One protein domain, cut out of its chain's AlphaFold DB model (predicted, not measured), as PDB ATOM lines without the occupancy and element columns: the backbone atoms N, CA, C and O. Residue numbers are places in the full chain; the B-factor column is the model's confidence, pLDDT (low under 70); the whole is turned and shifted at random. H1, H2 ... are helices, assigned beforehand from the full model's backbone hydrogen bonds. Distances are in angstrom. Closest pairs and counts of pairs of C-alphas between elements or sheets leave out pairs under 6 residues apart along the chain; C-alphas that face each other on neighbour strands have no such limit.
ATOM      1  N   GLU A   2     -47.933 -30.428   7.334       76.75
ATOM      2  CA  GLU A   2     -49.377 -30.126   7.244       76.75
ATOM      3  C   GLU A   2     -49.996 -29.573   8.534       76.75
ATOM      4  O   GLU A   2     -50.686 -28.567   8.480       76.75
ATOM      5  N   ALA A   3     -49.684 -30.134   9.708       78.69
ATOM      6  CA  ALA A   3     -50.212 -29.630  10.986       78.69
ATOM      7  C   ALA A   3     -49.791 -28.180  11.311       78.69
ATOM      8  O   ALA A   3     -50.513 -27.447  11.983       78.69
ATOM      9  N   LEU A   4     -48.615 -27.761  10.829       73.75
ATOM     10  CA  LEU A   4     -48.127 -26.387  10.967       73.75
ATOM     11  C   LEU A   4     -48.822 -25.454   9.975       73.75
ATOM     12  O   LEU A   4     -49.176 -24.342  10.347       73.75
ATOM     13  N   LEU A   5     -49.055 -25.921   8.746       77.75
ATOM     14  CA  LEU A   5     -49.808 -25.184   7.730       77.75
ATOM     15  C   LEU A   5     -51.278 -25.006   8.125       77.75
ATOM     16  O   LEU A   5     -51.826 -23.932   7.917       77.75
ATOM     17  N   LEU A   6     -51.885 -26.012   8.759       83.69
ATOM     18  CA  LEU A   6     -53.243 -25.937   9.304       83.69
ATOM     19  C   LEU A   6     -53.330 -24.906  10.433       83.69
ATOM     20  O   LEU A   6     -54.158 -24.008  10.369       83.69
ATOM     21  N   ARG A   7     -52.394 -24.939  11.392       72.56
ATOM     22  CA  ARG A   7     -52.305 -23.912  12.445       72.56
ATOM     23  C   ARG A   7     -52.045 -22.509  11.903       72.56
ATOM     24  O   ARG A   7     -52.552 -21.544  12.462       72.56
ATOM     25  N   LEU A   8     -51.243 -22.384  10.847       72.31
ATOM     26  CA  LEU A   8     -50.995 -21.105  10.184       72.31
ATOM     27  C   LEU A   8     -52.266 -20.597   9.490       72.31
ATOM     28  O   LEU A   8     -52.579 -19.416   9.590       72.31
ATOM     29  N   ASN A   9     -53.006 -21.485   8.824       77.00
ATOM     30  CA  ASN A   9     -54.279 -21.171   8.184       77.00
ATOM     31  C   ASN A   9     -55.329 -20.744   9.222       77.00
ATOM     32  O   ASN A   9     -55.993 -19.728   9.042       77.00
ATOM     33  N   ASP A  10     -55.412 -21.440  10.355       74.19
ATOM     34  CA  ASP A  10     -56.293 -21.070  11.467       74.19
ATOM     35  C   ASP A  10     -55.902 -19.713  12.077       74.19
ATOM     36  O   ASP A  10     -56.768 -18.889  12.357       74.19
ATOM     37  N   ALA A  11     -54.599 -19.430  12.211       65.69
ATOM     38  CA  ALA A  11     -54.090 -18.138  12.681       65.69
ATOM     39  C   ALA A  11     -54.323 -16.986  11.679       65.69
ATOM     40  O   ALA A  11     -54.461 -15.833  12.084       65.69
ATOM     41  N   MET A  12     -54.371 -17.285  10.379       65.31
ATOM     42  CA  MET A  12     -54.692 -16.320   9.319       65.31
ATOM     43  C   MET A  12     -56.198 -16.030   9.224       65.31
ATOM     44  O   MET A  12     -56.575 -14.947   8.785       65.31
ATOM     45  N   ASN A  13     -57.045 -16.967   9.666       69.31
ATOM     46  CA  ASN A  13     -58.508 -16.847   9.683       69.31
ATOM     47  C   ASN A  13     -59.062 -16.273  11.004       69.31
ATOM     48  O   ASN A  13     -60.265 -16.343  11.257       69.31
ATOM     49  N   VAL A  14     -58.202 -15.706  11.858       66.19
ATOM     50  CA  VAL A  14     -58.606 -15.078  13.125       66.19
ATOM     51  C   VAL A  14     -59.505 -13.872  12.852       66.19
ATOM     52  O   VAL A  14     -59.193 -13.012  12.026       66.19
ATOM     53  N   ASN A  15     -60.624 -13.793  13.577       70.06
ATOM     54  CA  ASN A  15     -61.566 -12.686  13.467       70.06
ATOM     55  C   ASN A  15     -60.845 -11.344  13.709       70.06
ATOM     56  O   ASN A  15     -60.158 -11.196  14.722       70.06
ATOM     57  N   PRO A  16     -61.042 -10.317  12.861       66.88
ATOM     58  CA  PRO A  16     -60.361  -9.026  13.005       66.88
ATOM     59  C   PRO A  16     -60.653  -8.318  14.343       66.88
ATOM     60  O   PRO A  16     -59.865  -7.482  14.782       66.88
ATOM     61  N   ASN A  17     -61.733  -8.699  15.033       71.38
ATOM     62  CA  ASN A  17     -62.079  -8.211  16.370       71.38
ATOM     63  C   ASN A  17     -61.172  -8.764  17.491       71.38
ATOM     64  O   ASN A  17     -61.086  -8.156  18.554       71.38
ATOM     65  N   GLU A  18     -60.477  -9.886  17.275       71.38
ATOM     66  CA  GLU A  18     -59.537 -10.482  18.240       71.38
ATOM     67  C   GLU A  18     -58.095  -9.979  18.058       71.38
ATOM     68  O   GLU A  18     -57.254 -10.155  18.944       71.38
ATOM     69  N   ALA A  19     -57.809  -9.285  16.950       67.12
ATOM     70  CA  ALA A  19     -56.485  -8.756  16.635       67.12
ATOM     71  C   ALA A  19     -55.867  -7.894  17.761       67.12
ATOM     72  O   ALA A  19     -54.701  -8.120  18.088       67.12
ATOM     73  N   PRO A  20     -56.603  -6.982  18.440       74.38
ATOM     74  CA  PRO A  20     -56.036  -6.186  19.533       74.38
ATOM     75  C   PRO A  20     -55.509  -7.033  20.700       74.38
ATOM     76  O   PRO A  20     -54.500  -6.686  21.315       74.38
ATOM     77  N   ARG A  21     -56.165  -8.163  20.989       76.69
ATOM     78  CA  ARG A  21     -55.767  -9.076  22.062       76.69
ATOM     79  C   ARG A  21     -54.496  -9.835  21.695       76.69
ATOM     80  O   ARG A  21     -53.562  -9.870  22.493       76.69
ATOM     81  N   VAL A  22     -54.431 -10.369  20.477       74.62
ATOM     82  CA  VAL A  22     -53.231 -11.045  19.957       74.62
ATOM     83  C   VAL A  22     -52.032 -10.092  19.963       74.62
ATOM     84  O   VAL A  22     -50.931 -10.469  20.365       74.62
ATOM     85  N   TYR A  23     -52.248  -8.825  19.597       77.06
ATOM     86  CA  TYR A  23     -51.198  -7.808  19.622       77.06
ATOM     87  C   TYR A  23     -50.682  -7.520  21.033       77.06
ATOM     88  O   TYR A  23     -49.471  -7.404  21.235       77.06
ATOM     89  N   TYR A  24     -51.580  -7.449  22.015       80.00
ATOM     90  CA  TYR A  24     -51.216  -7.279  23.419       80.00
ATOM     91  C   TYR A  24     -50.426  -8.482  23.957       80.00
ATOM     92  O   TYR A  24     -49.386  -8.306  24.594       80.00
ATOM     93  N   GLU A  25     -50.866  -9.705  23.659       80.38
ATOM     94  CA  GLU A  25     -50.193 -10.938  24.089       80.38
ATOM     95  C   GLU A  25     -48.789 -11.071  23.470       80.38
ATOM     96  O   GLU A  25     -47.822 -11.363  24.177       80.38
ATOM     97  N   MET A  26     -48.632 -10.760  22.177       76.56
ATOM     98  CA  MET A  26     -47.322 -10.719  21.514       76.56
ATOM     99  C   MET A  26     -46.407  -9.623  22.072       76.56
ATOM    100  O   MET A  26     -45.206  -9.843  22.249       76.56
ATOM    101  N   SER A  27     -46.958  -8.439  22.353       77.12
ATOM    102  CA  SER A  27     -46.209  -7.325  22.939       77.12
ATOM    103  C   SER A  27     -45.683  -7.646  24.340       77.12
ATOM    104  O   SER A  27     -44.610  -7.175  24.708       77.12
ATOM    105  N   ASN A  28     -46.409  -8.453  25.112       83.19
ATOM    106  CA  ASN A  28     -46.045  -8.795  26.488       83.19
ATOM    107  C   ASN A  28     -45.333 -10.150  26.616       83.19
ATOM    108  O   ASN A  28     -45.060 -10.616  27.724       83.19
ATOM    109  N   SER A  29     -45.012 -10.795  25.493       85.94
ATOM    110  CA  SER A  29     -44.276 -12.054  25.492       85.94
ATOM    111  C   SER A  29     -42.845 -11.867  26.001       85.94
ATOM    112  O   SER A  29     -42.115 -10.986  25.549       85.94
ATOM    113  N   LYS A  30     -42.395 -12.769  26.880       85.94
ATOM    114  CA  LYS A  30     -41.025 -12.780  27.429       85.94
ATOM    115  C   LYS A  30     -39.947 -12.922  26.348       85.94
ATOM    116  O   LYS A  30     -38.831 -12.454  26.527       85.94
ATOM    117  N   TYR A  31     -40.287 -13.555  25.225       86.19
ATOM    118  CA  TYR A  31     -39.367 -13.806  24.111       86.19
ATOM    119  C   TYR A  31     -39.345 -12.685  23.075       86.19
ATOM    120  O   TYR A  31     -38.537 -12.725  22.150       86.19
ATOM    121  N   ARG A  32     -40.223 -11.684  23.217       86.12
ATOM    122  CA  ARG A  32     -40.350 -10.575  22.273       86.12
ATOM    123  C   ARG A  32     -39.003  -9.926  21.982       86.12
ATOM    124  O   ARG A  32     -38.644  -9.791  20.822       86.12
ATOM    125  N   GLN A  33     -38.292  -9.513  23.029       85.81
ATOM    126  CA  GLN A  33     -37.062  -8.737  22.890       85.81
ATOM    127  C   GLN A  33     -36.007  -9.513  22.090       85.81
ATOM    128  O   GLN A  33     -35.515  -9.013  21.084       85.81
ATOM    129  N   ALA A  34     -35.766 -10.771  22.468       88.81
ATOM    130  CA  ALA A  34     -34.815 -11.645  21.788       88.81
ATOM    131  C   ALA A  34     -35.189 -11.887  20.314       88.81
ATOM    132  O   ALA A  34     -34.334 -11.837  19.435       88.81
ATOM    133  N   LEU A  35     -36.476 -12.109  20.018       88.31
ATOM    134  CA  LEU A  35     -36.936 -12.282  18.635       88.31
ATOM    135  C   LEU A  35     -36.760 -11.006  17.805       88.31
ATOM    136  O   LEU A  35     -36.342 -11.072  16.652       88.31
ATOM    137  N   MET A  36     -37.061  -9.842  18.384       88.06
ATOM    138  CA  MET A  36     -36.924  -8.554  17.702       88.06
ATOM    139  C   MET A  36     -35.463  -8.243  17.376       88.06
ATOM    140  O   MET A  36     -35.192  -7.783  16.271       88.06
ATOM    141  N   GLU A  37     -34.533  -8.546  18.282       88.88
ATOM    142  CA  GLU A  37     -33.090  -8.397  18.050       88.88
ATOM    143  C   GLU A  37     -32.614  -9.252  16.869       88.88
ATOM    144  O   GLU A  37     -32.035  -8.714  15.924       88.88
ATOM    145  N   VAL A  38     -32.957 -10.546  16.849       92.19
ATOM    146  CA  VAL A  38     -32.605 -11.456  15.741       92.19
ATOM    147  C   VAL A  38     -33.188 -10.973  14.411       92.19
ATOM    148  O   VAL A  38     -32.528 -11.017  13.370       92.19
ATOM    149  N   PHE A  39     -34.433 -10.494  14.416       90.56
ATOM    150  CA  PHE A  39     -35.049  -9.981  13.199       90.56
ATOM    151  C   PHE A  39     -34.406  -8.682  12.708       90.56
ATOM    152  O   PHE A  39     -34.276  -8.509  11.495       90.56
ATOM    153  N   VAL A  40     -34.001  -7.782  13.608       89.50
ATOM    154  CA  VAL A  40     -33.276  -6.558  13.242       89.50
ATOM    155  C   VAL A  40     -31.902  -6.904  12.668       89.50
ATOM    156  O   VAL A  40     -31.559  -6.400  11.602       89.50
ATOM    157  N   GLU A  41     -31.165  -7.831  13.281       89.56
ATOM    158  CA  GLU A  41     -29.872  -8.299  12.768       89.56
ATOM    159  C   GLU A  41     -30.008  -8.912  11.364       89.56
ATOM    160  O   GLU A  41     -29.288  -8.549  10.429       89.56
ATOM    161  N   ARG A  42     -31.004  -9.787  11.165       89.62
ATOM    162  CA  ARG A  42     -31.275 -10.379   9.848       89.62
ATOM    163  C   ARG A  42     -31.658  -9.324   8.811       89.62
ATOM    164  O   ARG A  42     -31.307  -9.458   7.638       89.62
ATOM    165  N   LYS A  43     -32.383  -8.288   9.226       88.31
ATOM    166  CA  LYS A  43     -32.781  -7.170   8.368       88.31
ATOM    167  C   LYS A  43     -31.578  -6.325   7.947       88.31
ATOM    168  O   LYS A  43     -31.483  -6.000   6.767       88.31
ATOM    169  N   GLU A  44     -30.658  -6.019   8.862       86.19
ATOM    170  CA  GLU A  44     -29.397  -5.326   8.551       86.19
ATOM    171  C   GLU A  44     -28.555  -6.123   7.553       86.19
ATOM    172  O   GLU A  44     -28.089  -5.570   6.557       86.19
ATOM    173  N   PHE A  45     -28.444  -7.439   7.752       88.25
ATOM    174  CA  PHE A  45     -27.741  -8.318   6.820       88.25
ATOM    175  C   PHE A  45     -28.310  -8.232   5.396       88.25
ATOM    176  O   PHE A  45     -27.558  -8.117   4.430       88.25
ATOM    177  N   ILE A  46     -29.640  -8.244   5.253       86.44
ATOM    178  CA  ILE A  46     -30.298  -8.103   3.945       86.44
ATOM    179  C   ILE A  46     -30.062  -6.702   3.365       86.44
ATOM    180  O   ILE A  46     -29.777  -6.575   2.178       86.44
ATOM    181  N   ARG A  47     -30.142  -5.644   4.184       82.88
ATOM    182  CA  ARG A  47     -29.884  -4.263   3.737       82.88
ATOM    183  C   ARG A  47     -28.473  -4.078   3.194       82.88
ATOM    184  O   ARG A  47     -28.324  -3.380   2.201       82.88
ATOM    185  N   ALA A  48     -27.472  -4.693   3.817       83.12
ATOM    186  CA  ALA A  48     -26.083  -4.604   3.373       83.12
ATOM    187  C   ALA A  48     -25.851  -5.232   1.985       83.12
ATOM    188  O   ALA A  48     -24.895  -4.878   1.303       83.12
ATOM    189  N   GLN A  49     -26.722  -6.152   1.564       85.69
ATOM    190  CA  GLN A  49     -26.663  -6.795   0.248       85.69
ATOM    191  C   GLN A  49     -27.470  -6.056  -0.828       85.69
ATOM    192  O   GLN A  49     -27.373  -6.403  -2.003       85.69
ATOM    193  N   LEU A  50     -28.288  -5.071  -0.447       80.75
ATOM    194  CA  LEU A  50     -29.126  -4.312  -1.369       80.75
ATOM    195  C   LEU A  50     -28.382  -3.079  -1.886       80.75
ATOM    196  O   LEU A  50     -27.760  -2.349  -1.117       80.75
ATOM    197  N   ASP A  51     -28.508  -2.822  -3.188       73.06
ATOM    198  CA  ASP A  51     -27.980  -1.617  -3.825       73.06
ATOM    199  C   ASP A  51     -28.713  -0.361  -3.288       73.06
ATOM    200  O   ASP A  51     -29.941  -0.260  -3.432       73.06
TER     201      ASP A  51
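AT A GLANCE: This is residues 2 to 51 of the 238 residues of the protein "PBC domain-containing protein" of Dictyocaulus viviparus (UniProt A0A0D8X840). Three helices are strung out one after another in an open, broad U with no packed core: H1 at one end, H2 at the base, and the long H3 rising away to the other end. H2 and H3 come near each other at their ends and make a corner like an L, while H1 stands off beyond a short link. The printed part has 50 residues with three named helices in the order H1, H2, H3 and no named strand; the class is all helix. It is only just extended, close to loose, with a radius of gyration of the C-alphas of 15.1 A and spans of 39 by 28 by 20 A.

IN THESE COORDINATES: H1 is residues 2 to 12, 14.9 A from first to last C-alpha, and begins at C-alpha 2 at (-49.377, -30.126, 7.244). H2 is residues 19 to 27, 12.1 A long, with C-alpha 19 at (-56.485, -8.756, 16.635). H3 is residues 32 to 49, the longest helix at 26.2 A, and ends at C-alpha 49 at (-26.663, -6.795, 0.248).

HOW THE PARTS SIT: H1 touches no helix; it is apart from H2 and apart from H3. H2 and H3 are close but not clearly touching, and their closest C-alphas, those of Met 26 and Arg 32, are 7.0 A apart. Their lines are about perpendicular, at 90 degrees. Every O i to N i+4 pair is within hydrogen-bond range in H1 and H2, and 13 of 14 are in H3.

THE WHOLE: The two C-alphas farthest apart, those of Asn 17 and Asp 51, are 40.2 A from each other. Residues 2 to 13, 15 to 21 and 23 to 51 stand free. The printed part has no cut; the link from H1 to H2 is short and the link from H2 to H3 is tight. The mean pLDDT of the printed part is 79.8, and residues 11 to 14, 16 and 19 are under 70.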